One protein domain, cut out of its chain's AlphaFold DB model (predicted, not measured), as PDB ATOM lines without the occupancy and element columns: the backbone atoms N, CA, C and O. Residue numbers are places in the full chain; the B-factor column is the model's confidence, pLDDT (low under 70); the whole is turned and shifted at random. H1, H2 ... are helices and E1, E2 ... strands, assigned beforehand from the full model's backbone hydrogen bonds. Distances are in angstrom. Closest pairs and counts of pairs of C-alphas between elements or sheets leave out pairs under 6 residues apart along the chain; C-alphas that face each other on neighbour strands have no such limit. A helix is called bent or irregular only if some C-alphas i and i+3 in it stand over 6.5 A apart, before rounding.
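This is residues 192 to 260 of the 325 residues of the protein "Pacifastin domain-containing protein" of Macrostomum lignano (UniProt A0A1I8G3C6). What would one see first? A small sheet of three short strands, E1, E2 and E3, sits beside one long helix, H1, which passes the E1 edge and reaches well beyond the sheet, with a sharp kink near residue 236. What is the make-up? The 69 printed residues have three named strands followed by one named helix, in the class mixed, helices and strands; the sheet's order is E1, E2, E3, antiparallel. How spread out is it? It is only just compact, close to loose, with a radius of gyration of the C-alphas of 13.2 A, and elongated, spanning 40 by 24 by 15 A.

How do E1, residues 203 to 205, E2, residues 210 to 213, and E3, residues 219 to 221, pair? They form a meander, each strand the antiparallel neighbour of the one before. E1 and E2 are a hairpin at 145 degrees, with N 204 and O 211 2.9 A apart; E2 and E3 are a hairpin at 161 degrees, with N 212 and O 220 2.8 A apart. Where is H1, residues 229 to 259? It is on the sheet but only grazes it, with residues 246 to 254; its closest C-alphas to E1 are those of Met 250 and Tyr 204, 6.3 A apart. How is its backbone? In H1, 21 of 27 O i to N i+4 pairs are within hydrogen-bond range.

Where does E1 begin? C-alpha 203 is at (-51.813, 154.520, -8.168). How long is H1? It measures 31.6 A from first to last C-alpha, ending at C-alpha 259 (-46.435, 139.879, -8.278), and is irregular: C-alphas 231 and 234 are 9.3 A apart.

How large is it? The two farthest C-alphas, of Asp 234 and Arg 260, are 41.3 A apart. Are there cuts or long links? The printed part has no cut; the links E1 to E2 and E2 to E3 are tight, and E3 to H1 is short. Where is confidence low? Residues 198 to 199, 201, 215 and 256 to 260 have pLDDT under 70.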
ATOM      1  N   GLU A 192     -61.162 154.939 -16.255       83.56
ATOM      2  CA  GLU A 192     -62.234 154.028 -16.649       83.56
ATOM      3  C   GLU A 192     -61.763 152.769 -17.395       83.56
ATOM      4  O   GLU A 192     -62.525 151.817 -17.537       83.56
ATOM      5  N   ARG A 193     -60.517 152.742 -17.887       90.75
ATOM      6  CA  ARG A 193     -59.945 151.582 -18.591       90.75
ATOM      7  C   ARG A 193     -59.053 150.717 -17.710       90.75
ATOM      8  O   ARG A 193     -58.792 149.573 -18.069       90.75
ATOM      9  N   ILE A 194     -58.522 151.286 -16.630       89.38
ATOM     10  CA  ILE A 194     -57.492 150.662 -15.787       89.38
ATOM     11  C   ILE A 194     -58.028 150.346 -14.390       89.38
ATOM     12  O   ILE A 194     -57.629 149.351 -13.781       89.38
ATOM     13  N   CYS A 195     -58.898 151.201 -13.862       84.00
ATOM     14  CA  CYS A 195     -59.469 151.021 -12.544       84.00
ATOM     15  C   CYS A 195     -60.602 149.991 -12.581       84.00
ATOM     16  O   CYS A 195     -61.515 150.051 -13.396       84.00
ATOM     17  N   ASP A 196     -60.497 149.016 -11.687       83.50
ATOM     18  CA  ASP A 196     -61.457 147.953 -11.441       83.50
ATOM     19  C   ASP A 196     -61.344 147.535  -9.956       83.50
ATOM     20  O   ASP A 196     -60.394 147.924  -9.261       83.50
ATOM     21  N   PRO A 197     -62.278 146.730  -9.415       74.81
ATOM     22  CA  PRO A 197     -62.201 146.295  -8.021       74.81
ATOM     23  C   PRO A 197     -60.915 145.528  -7.654       74.81
ATOM     24  O   PRO A 197     -60.534 145.474  -6.479       74.81
ATOM     25  N   ALA A 198     -60.225 144.920  -8.624       66.38
ATOM     26  CA  ALA A 198     -58.945 144.243  -8.435       66.38
ATOM     27  C   ALA A 198     -57.741 145.205  -8.451       66.38
ATOM     28  O   ALA A 198     -56.656 144.816  -7.997       66.38
ATOM     29  N   THR A 199     -57.896 146.447  -8.906       68.69
ATOM     30  CA  THR A 199     -56.871 147.501  -8.857       68.69
ATOM     31  C   THR A 199     -57.097 148.517  -7.740       68.69
ATOM     32  O   THR A 199     -56.363 149.492  -7.657       68.69
ATOM     33  N   ASN A 200     -58.013 148.266  -6.800       72.62
ATOM     34  CA  ASN A 200     -58.229 149.126  -5.631       72.62
ATOM     35  C   ASN A 200     -56.923 149.533  -4.908       72.62
ATOM     36  O   ASN A 200     -56.131 148.686  -4.485       72.62
ATOM     37  N   GLY A 201     -56.715 150.840  -4.734       64.06
ATOM     38  CA  GLY A 201     -55.521 151.444  -4.137       64.06
ATOM     39  C   GLY A 201     -54.299 151.492  -5.062       64.06
ATOM     40  O   GLY A 201     -53.244 151.987  -4.664       64.06
ATOM     41  N   PHE A 202     -54.390 150.977  -6.290       76.38
ATOM     42  CA  PHE A 202     -53.339 151.128  -7.288       76.38
ATOM     43  C   PHE A 202     -53.265 152.585  -7.736       76.38
ATOM     44  O   PHE A 202     -54.274 153.189  -8.087       76.38
ATOM     45  N   THR A 203     -52.060 153.150  -7.712       79.81
ATOM     46  CA  THR A 203     -51.813 154.520  -8.168       79.81
ATOM     47  C   THR A 203     -50.879 154.500  -9.368       79.81
ATOM     48  O   THR A 203     -49.821 153.863  -9.311       79.81
ATOM     49  N   TYR A 204     -51.216 155.206 -10.440       83.69
ATOM     50  CA  TYR A 204     -50.430 155.258 -11.673       83.69
ATOM     51  C   TYR A 204     -50.495 156.644 -12.330       83.69
ATOM     52  O   TYR A 204     -51.228 157.509 -11.869       83.69
ATOM     53  N   SER A 205     -49.669 156.883 -13.350       87.31
ATOM     54  CA  SER A 205     -49.729 158.107 -14.157       87.31
ATOM     55  C   SER A 205     -50.488 157.818 -15.446       87.31
ATOM     56  O   SER A 205     -50.155 156.843 -16.121       87.31
ATOM     57  N   ASP A 206     -51.462 158.655 -15.801       85.19
ATOM     58  CA  ASP A 206     -52.151 158.588 -17.097       85.19
ATOM     59  C   ASP A 206     -51.383 159.291 -18.231       85.19
ATOM     60  O   ASP A 206     -51.916 159.509 -19.318       85.19
ATOM     61  N   GLY A 207     -50.121 159.643 -17.973       85.56
ATOM     62  CA  GLY A 207     -49.269 160.446 -18.842       85.56
ATOM     63  C   GLY A 207     -49.146 161.899 -18.385       85.56
ATOM     64  O   GLY A 207     -48.184 162.566 -18.738       85.56
ATOM     65  N   CYS A 208     -50.051 162.407 -17.554       85.44
ATOM     66  CA  CYS A 208     -49.935 163.778 -17.056       85.44
ATOM     67  C   CYS A 208     -50.476 163.922 -15.634       85.44
ATOM     68  O   CYS A 208     -49.827 164.517 -14.763       85.44
ATOM     69  N   ASN A 209     -51.624 163.309 -15.366       82.81
ATOM     70  CA  ASN A 209     -52.217 163.203 -14.050       82.81
ATOM     71  C   ASN A 209     -51.795 161.925 -13.333       82.81
ATOM     72  O   ASN A 209     -51.445 160.907 -13.926       82.81
ATOM     73  N   THR A 210     -51.851 161.990 -12.007       84.06
ATOM     74  CA  THR A 210     -51.801 160.802 -11.158       84.06
ATOM     75  C   THR A 210     -53.223 160.309 -10.932       84.06
ATOM     76  O   THR A 210     -54.092 161.102 -10.576       84.06
ATOM     77  N   VAL A 211     -53.444 159.014 -11.126       84.00
ATOM     78  CA  VAL A 211     -54.721 158.324 -10.942       84.00
ATOM     79  C   VAL A 211     -54.594 157.342  -9.787       84.00
ATOM     80  O   VAL A 211     -53.650 156.552  -9.766       84.00
ATOM     81  N   THR A 212     -55.547 157.353  -8.860       82.62
ATOM     82  CA  THR A 212     -55.677 156.372  -7.778       82.62
ATOM     83  C   THR A 212     -56.988 155.615  -7.935       82.62
ATOM     84  O   THR A 212     -58.054 156.217  -7.888       82.62
ATOM     85  N   CYS A 213     -56.915 154.298  -8.114       78.25
ATOM     86  CA  CYS A 213     -58.090 153.445  -8.268       78.25
ATOM     87  C   CYS A 213     -58.760 153.128  -6.924       78.25
ATOM     88  O   CYS A 213     -58.086 152.969  -5.900       78.25
ATOM     89  N   HIS A 214     -60.079 152.963  -6.945       71.69
ATOM     90  CA  HIS A 214     -60.934 152.689  -5.792       71.69
ATOM     91  C   HIS A 214     -61.652 151.336  -5.913       71.69
ATOM     92  O   HIS A 214     -61.638 150.677  -6.950       71.69
ATOM     93  N   ALA A 215     -62.256 150.888  -4.809       62.97
ATOM     94  CA  ALA A 215     -62.864 149.561  -4.699       62.97
ATOM     95  C   ALA A 215     -64.120 149.379  -5.564       62.97
ATOM     96  O   ALA A 215     -64.478 148.247  -5.882       62.97
ATOM     97  N   ASP A 216     -64.767 150.479  -5.940       71.12
ATOM     98  CA  ASP A 216     -65.913 150.528  -6.848       71.12
ATOM     99  C   ASP A 216     -65.505 150.499  -8.333       71.12
ATOM    100  O   ASP A 216     -66.365 150.519  -9.208       71.12
ATOM    101  N   GLY A 217     -64.200 150.430  -8.624       73.31
ATOM    102  CA  GLY A 217     -63.656 150.469  -9.978       73.31
ATOM    103  C   GLY A 217     -63.494 151.877 -10.548       73.31
ATOM    104  O   GLY A 217     -63.053 152.020 -11.682       73.31
ATOM    105  N   THR A 218     -63.791 152.930  -9.784       85.19
ATOM    106  CA  THR A 218     -63.526 154.308 -10.217       85.19
ATOM    107  C   THR A 218     -62.075 154.703  -9.940       85.19
ATOM    108  O   THR A 218     -61.378 154.065  -9.146       85.19
ATOM    109  N   GLY A 219     -61.587 155.755 -10.602       80.50
ATOM    110  CA  GLY A 219     -60.276 156.335 -10.318       80.50
ATOM    111  C   GLY A 219     -60.377 157.821 -10.006       80.50
ATOM    112  O   GLY A 219     -61.005 158.574 -10.747       80.50
ATOM    113  N   GLN A 220     -59.730 158.255  -8.927       84.31
ATOM    114  CA  GLN A 220     -59.546 159.667  -8.618       84.31
ATOM    115  C   GLN A 220     -58.289 160.179  -9.316       84.31
ATOM    116  O   GLN A 220     -57.196 159.652  -9.101       84.31
ATOM    117  N   THR A 221     -58.434 161.220 -10.131       80.81
ATOM    118  CA  THR A 221     -57.328 161.834 -10.869       80.81
ATOM    119  C   THR A 221     -56.924 163.172 -10.251       80.81
ATOM    120  O   THR A 221     -57.738 163.893  -9.670       80.81
ATOM    121  N   THR A 222     -55.643 163.528 -10.349       77.94
ATOM    122  CA  THR A 222     -55.216 164.915 -10.119       77.94
ATOM    123  C   THR A 222     -55.765 165.818 -11.226       77.94
ATOM    124  O   THR A 222     -56.004 165.358 -12.336       77.94
ATOM    125  N   PHE A 223     -55.936 167.112 -10.952       75.81
ATOM    126  CA  PHE A 223     -56.524 168.062 -11.904       75.81
ATOM    127  C   PHE A 223     -55.460 168.918 -12.605       75.81
ATOM    128  O   PHE A 223     -55.421 170.135 -12.429       75.81
ATOM    129  N   LYS A 224     -54.564 168.304 -13.386       75.12
ATOM    130  CA  LYS A 224     -53.741 169.053 -14.345       75.12
ATOM    131  C   LYS A 224     -54.491 169.185 -15.670       75.12
ATOM    132  O   LYS A 224     -55.086 168.222 -16.157       75.12
ATOM    133  N   ALA A 225     -54.424 170.373 -16.267       75.44
ATOM    134  CA  ALA A 225     -54.863 170.599 -17.638       75.44
ATOM    135  C   ALA A 225     -53.819 170.006 -18.591       75.44
ATOM    136  O   ALA A 225     -52.741 170.571 -18.782       75.44
ATOM    137  N   CYS A 226     -54.127 168.834 -19.129       79.19
ATOM    138  CA  CYS A 226     -53.200 168.050 -19.928       79.19
ATOM    139  C   CYS A 226     -53.588 168.138 -21.405       79.19
ATOM    140  O   CYS A 226     -54.746 167.861 -21.728       79.19
ATOM    141  N   PRO A 227     -52.653 168.490 -22.304       81.81
ATOM    142  CA  PRO A 227     -52.924 168.469 -23.732       81.81
ATOM    143  C   PRO A 227     -53.235 167.040 -24.177       81.81
ATOM    144  O   PRO A 227     -52.627 166.076 -23.686       81.81
ATOM    145  N   ARG A 228     -54.176 166.897 -25.112       80.31
ATOM    146  CA  ARG A 228     -54.483 165.593 -25.691       80.31
ATOM    147  C   ARG A 228     -53.591 165.305 -26.910       80.31
ATOM    148  O   ARG A 228     -53.218 166.235 -27.627       80.31
ATOM    149  N   PRO A 229     -53.208 164.038 -27.154       80.25
ATOM    150  CA  PRO A 229     -52.348 163.679 -28.282       80.25
ATOM    151  C   PRO A 229     -52.919 164.021 -29.666       80.25
ATOM    152  O   PRO A 229     -52.158 164.318 -30.581       80.25
ATOM    153  N   ASP A 230     -54.240 163.982 -29.822       78.12
ATOM    154  CA  ASP A 230     -54.974 164.340 -31.044       78.12
ATOM    155  C   ASP A 230     -54.959 165.850 -31.320       78.12
ATOM    156  O   ASP A 230     -54.933 166.273 -32.473       78.12
ATOM    157  N   GLU A 231     -54.864 166.665 -30.273       78.56
ATOM    158  CA  GLU A 231     -54.735 168.125 -30.362       78.56
ATOM    159  C   GLU A 231     -53.281 168.578 -30.609       78.56
ATOM    160  O   GLU A 231     -52.999 169.770 -30.739       78.56
ATOM    161  N   ALA A 232     -52.327 167.641 -30.680       75.56
ATOM    162  CA  ALA A 232     -50.899 167.952 -30.729       75.56
ATOM    163  C   ALA A 232     -50.396 168.429 -32.109       75.56
ATOM    164  O   ALA A 232     -49.236 168.844 -32.215       75.56
ATOM    165  N   GLY A 233     -51.228 168.383 -33.158       81.31
ATOM    166  CA  GLY A 233     -50.880 168.825 -34.517       81.31
ATOM    167  C   GLY A 233     -49.596 168.161 -35.027       81.31
ATOM    168  O   GLY A 233     -49.462 166.939 -34.989       81.31
ATOM    169  N   ASP A 234     -48.598 168.963 -35.404       78.62
ATOM    170  CA  ASP A 234     -47.278 168.488 -35.859       78.62
ATOM    171  C   ASP A 234     -46.526 167.624 -34.824       78.62
ATOM    172  O   ASP A 234     -45.545 166.953 -35.144       78.62
ATOM    173  N   ARG A 235     -46.963 167.634 -33.557       76.62
ATOM    174  CA  ARG A 235     -46.393 166.824 -32.472       76.62
ATOM    175  C   ARG A 235     -47.153 165.527 -32.211       76.62
ATOM    176  O   ARG A 235     -46.769 164.814 -31.286       76.62
ATOM    177  N   ALA A 236     -48.164 165.182 -33.006       80.00
ATOM    178  CA  ALA A 236     -48.959 163.966 -32.818       80.00
ATOM    179  C   ALA A 236     -48.090 162.700 -32.706       80.00
ATOM    180  O   ALA A 236     -48.294 161.887 -31.809       80.00
ATOM    181  N   ALA A 237     -47.048 162.571 -33.536       80.62
ATOM    182  CA  ALA A 237     -46.121 161.436 -33.470       80.62
ATOM    183  C   ALA A 237     -45.320 161.387 -32.152       80.62
ATOM    184  O   ALA A 237     -45.132 160.321 -31.568       80.62
ATOM    185  N   ALA A 238     -44.877 162.543 -31.647       79.81
ATOM    186  CA  ALA A 238     -44.169 162.629 -30.371       79.81
ATOM    187  C   ALA A 238     -45.102 162.350 -29.180       79.81
ATOM    188  O   ALA A 238     -44.703 161.674 -28.233       79.81
ATOM    189  N   ALA A 239     -46.350 162.823 -29.249       82.56
ATOM    190  CA  ALA A 239     -47.381 162.551 -28.252       82.56
ATOM    191  C   ALA A 239     -47.750 161.059 -28.206       82.56
ATOM    192  O   ALA A 239     -47.865 160.481 -27.125       82.56
ATOM    193  N   ALA A 240     -47.851 160.408 -29.368       85.00
ATOM    194  CA  ALA A 240     -48.072 158.968 -29.462       85.00
ATOM    195  C   ALA A 240     -46.921 158.177 -28.819       85.00
ATOM    196  O   ALA A 240     -47.159 157.357 -27.932       85.00
ATOM    197  N   ALA A 241     -45.668 158.483 -29.179       84.81
ATOM    198  CA  ALA A 241     -44.493 157.821 -28.604       84.81
ATOM    199  C   ALA A 241     -44.384 158.028 -27.080       84.81
ATOM    200  O   ALA A 241     -44.001 157.114 -26.340       84.81
ATOM    201  N   TYR A 242     -44.749 159.221 -26.599       86.75
ATOM    202  CA  TYR A 242     -44.846 159.511 -25.172       86.75
ATOM    203  C   TYR A 242     -45.868 158.597 -24.488       86.75
ATOM    204  O   TYR A 242     -45.533 157.921 -23.511       86.75
ATOM    205  N   CYS A 243     -47.084 158.522 -25.029       88.88
ATOM    206  CA  CYS A 243     -48.147 157.709 -24.455       88.88
ATOM    207  C   CYS A 243     -47.840 156.212 -24.480       88.88
ATOM    208  O   CYS A 243     -48.109 155.523 -23.498       88.88
ATOM    209  N   GLU A 244     -47.177 155.709 -25.519       90.19
ATOM    210  CA  GLU A 244     -46.691 154.327 -25.533       90.19
ATOM    211  C   GLU A 244     -45.661 154.056 -24.428       90.19
ATOM    212  O   GLU A 244     -45.672 152.996 -23.798       90.19
ATOM    213  N   SER A 245     -44.758 155.006 -24.170       86.81
ATOM    214  CA  SER A 245     -43.786 154.892 -23.080       86.81
ATOM    215  C   SER A 245     -44.469 154.901 -21.714       86.81
ATOM    216  O   SER A 245     -44.177 154.042 -20.876       86.81
ATOM    217  N   ALA A 246     -45.422 155.814 -21.507       85.06
ATOM    218  CA  ALA A 246     -46.227 155.881 -20.291       85.06
ATOM    219  C   ALA A 246     -47.009 154.575 -20.065       85.06
ATOM    220  O   ALA A 246     -47.014 154.037 -18.956       85.06
ATOM    221  N   GLU A 247     -47.583 153.995 -21.124       90.38
ATOM    222  CA  GLU A 247     -48.262 152.700 -21.059       90.38
ATOM    223  C   GLU A 247     -47.333 151.565 -20.642       90.38
ATOM    224  O   GLU A 247     -47.688 150.772 -19.766       90.38
ATOM    225  N   ARG A 248     -46.130 151.488 -21.224       89.00
ATOM    226  CA  ARG A 248     -45.133 150.480 -20.831       89.00
ATOM    227  C   ARG A 248     -44.762 150.611 -19.356       89.00
ATOM    228  O   ARG A 248     -44.696 149.602 -18.655       89.00
ATOM    229  N   GLN A 249     -44.570 151.835 -18.870       83.69
ATOM    230  CA  GLN A 249     -44.257 152.089 -17.463       83.69
ATOM    231  C   GLN A 249     -45.412 151.701 -16.535       83.69
ATOM    232  O   GLN A 249     -45.181 151.037 -15.521       83.69
ATOM    233  N   MET A 250     -46.653 152.053 -16.888       88.06
ATOM    234  CA  MET A 250     -47.841 151.680 -16.120       88.06
ATOM    235  C   MET A 250     -47.994 150.159 -16.055       88.06
ATOM    236  O   MET A 250     -48.113 149.611 -14.960       88.06
ATOM    237  N   ARG A 251     -47.896 149.459 -17.193       85.56
ATOM    238  CA  ARG A 251     -47.981 147.991 -17.241       85.56
ATOM    239  C   ARG A 251     -46.886 147.326 -16.417       85.56
ATOM    240  O   ARG A 251     -47.184 146.430 -15.635       85.56
ATOM    241  N   ALA A 252     -45.645 147.800 -16.521       79.50
ATOM    242  CA  ALA A 252     -44.544 147.299 -15.703       79.50
ATOM    243  C   ALA A 252     -44.808 147.520 -14.204       79.50
ATOM    244  O   ALA A 252     -44.563 146.632 -13.388       79.50
ATOM    245  N   LYS A 253     -45.358 148.681 -13.825       79.06
ATOM    246  CA  LYS A 253     -45.761 148.967 -12.441       79.06
ATOM    247  C   LYS A 253     -46.889 148.043 -11.978       79.06
ATOM    248  O   LYS A 253     -46.817 147.521 -10.870       79.06
ATOM    249  N   MET A 254     -47.898 147.818 -12.816       76.38
ATOM    250  CA  MET A 254     -49.038 146.947 -12.524       76.38
ATOM    251  C   MET A 254     -48.608 145.486 -12.376       76.38
ATOM    252  O   MET A 254     -49.019 144.829 -11.424       76.38
ATOM    253  N   GLN A 255     -47.714 145.001 -13.240       73.62
ATOM    254  CA  GLN A 255     -47.121 143.667 -13.142       73.62
ATOM    255  C   GLN A 255     -46.280 143.513 -11.867       73.62
ATOM    256  O   GLN A 255     -46.423 142.540 -11.135       73.62
ATOM    257  N   ARG A 256     -45.452 144.509 -11.525       65.31
ATOM    258  CA  ARG A 256     -44.711 144.510 -10.249       65.31
ATOM    259  C   ARG A 256     -45.651 144.517  -9.042       65.31
ATOM    260  O   ARG A 256     -45.369 143.858  -8.047       65.31
ATOM    261  N   ALA A 257     -46.762 145.248  -9.117       61.66
ATOM    262  CA  ALA A 257     -47.762 145.292  -8.057       61.66
ATOM    263  C   ALA A 257     -48.571 143.987  -7.950       61.66
ATOM    264  O   ALA A 257     -48.945 143.608  -6.843       61.66
ATOM    265  N   SER A 258     -48.840 143.286  -9.058       61.69
ATOM    266  CA  SER A 258     -49.558 142.004  -9.051       61.69
ATOM    267  C   SER A 258     -48.703 140.865  -8.493       61.69
ATOM    268  O   SER A 258     -49.205 140.074  -7.695       61.69
ATOM    269  N   LEU A 259     -47.403 140.846  -8.810       52.94
ATOM    270  CA  LEU A 259     -46.435 139.879  -8.278       52.94
ATOM    271  C   LEU A 259     -46.240 139.995  -6.754       52.94
ATOM    272  O   LEU A 259     -45.851 139.031  -6.109       52.94
ATOM    273  N   ARG A 260     -46.560 141.148  -6.153       54.44
ATOM    274  CA  ARG A 260     -46.345 141.435  -4.720       54.44
ATOM    275  C   ARG A 260     -47.581 141.229  -3.834       54.44
ATOM    276  O   ARG A 260     -47.622 141.739  -2.715       54.44
TER     277      ARG A 260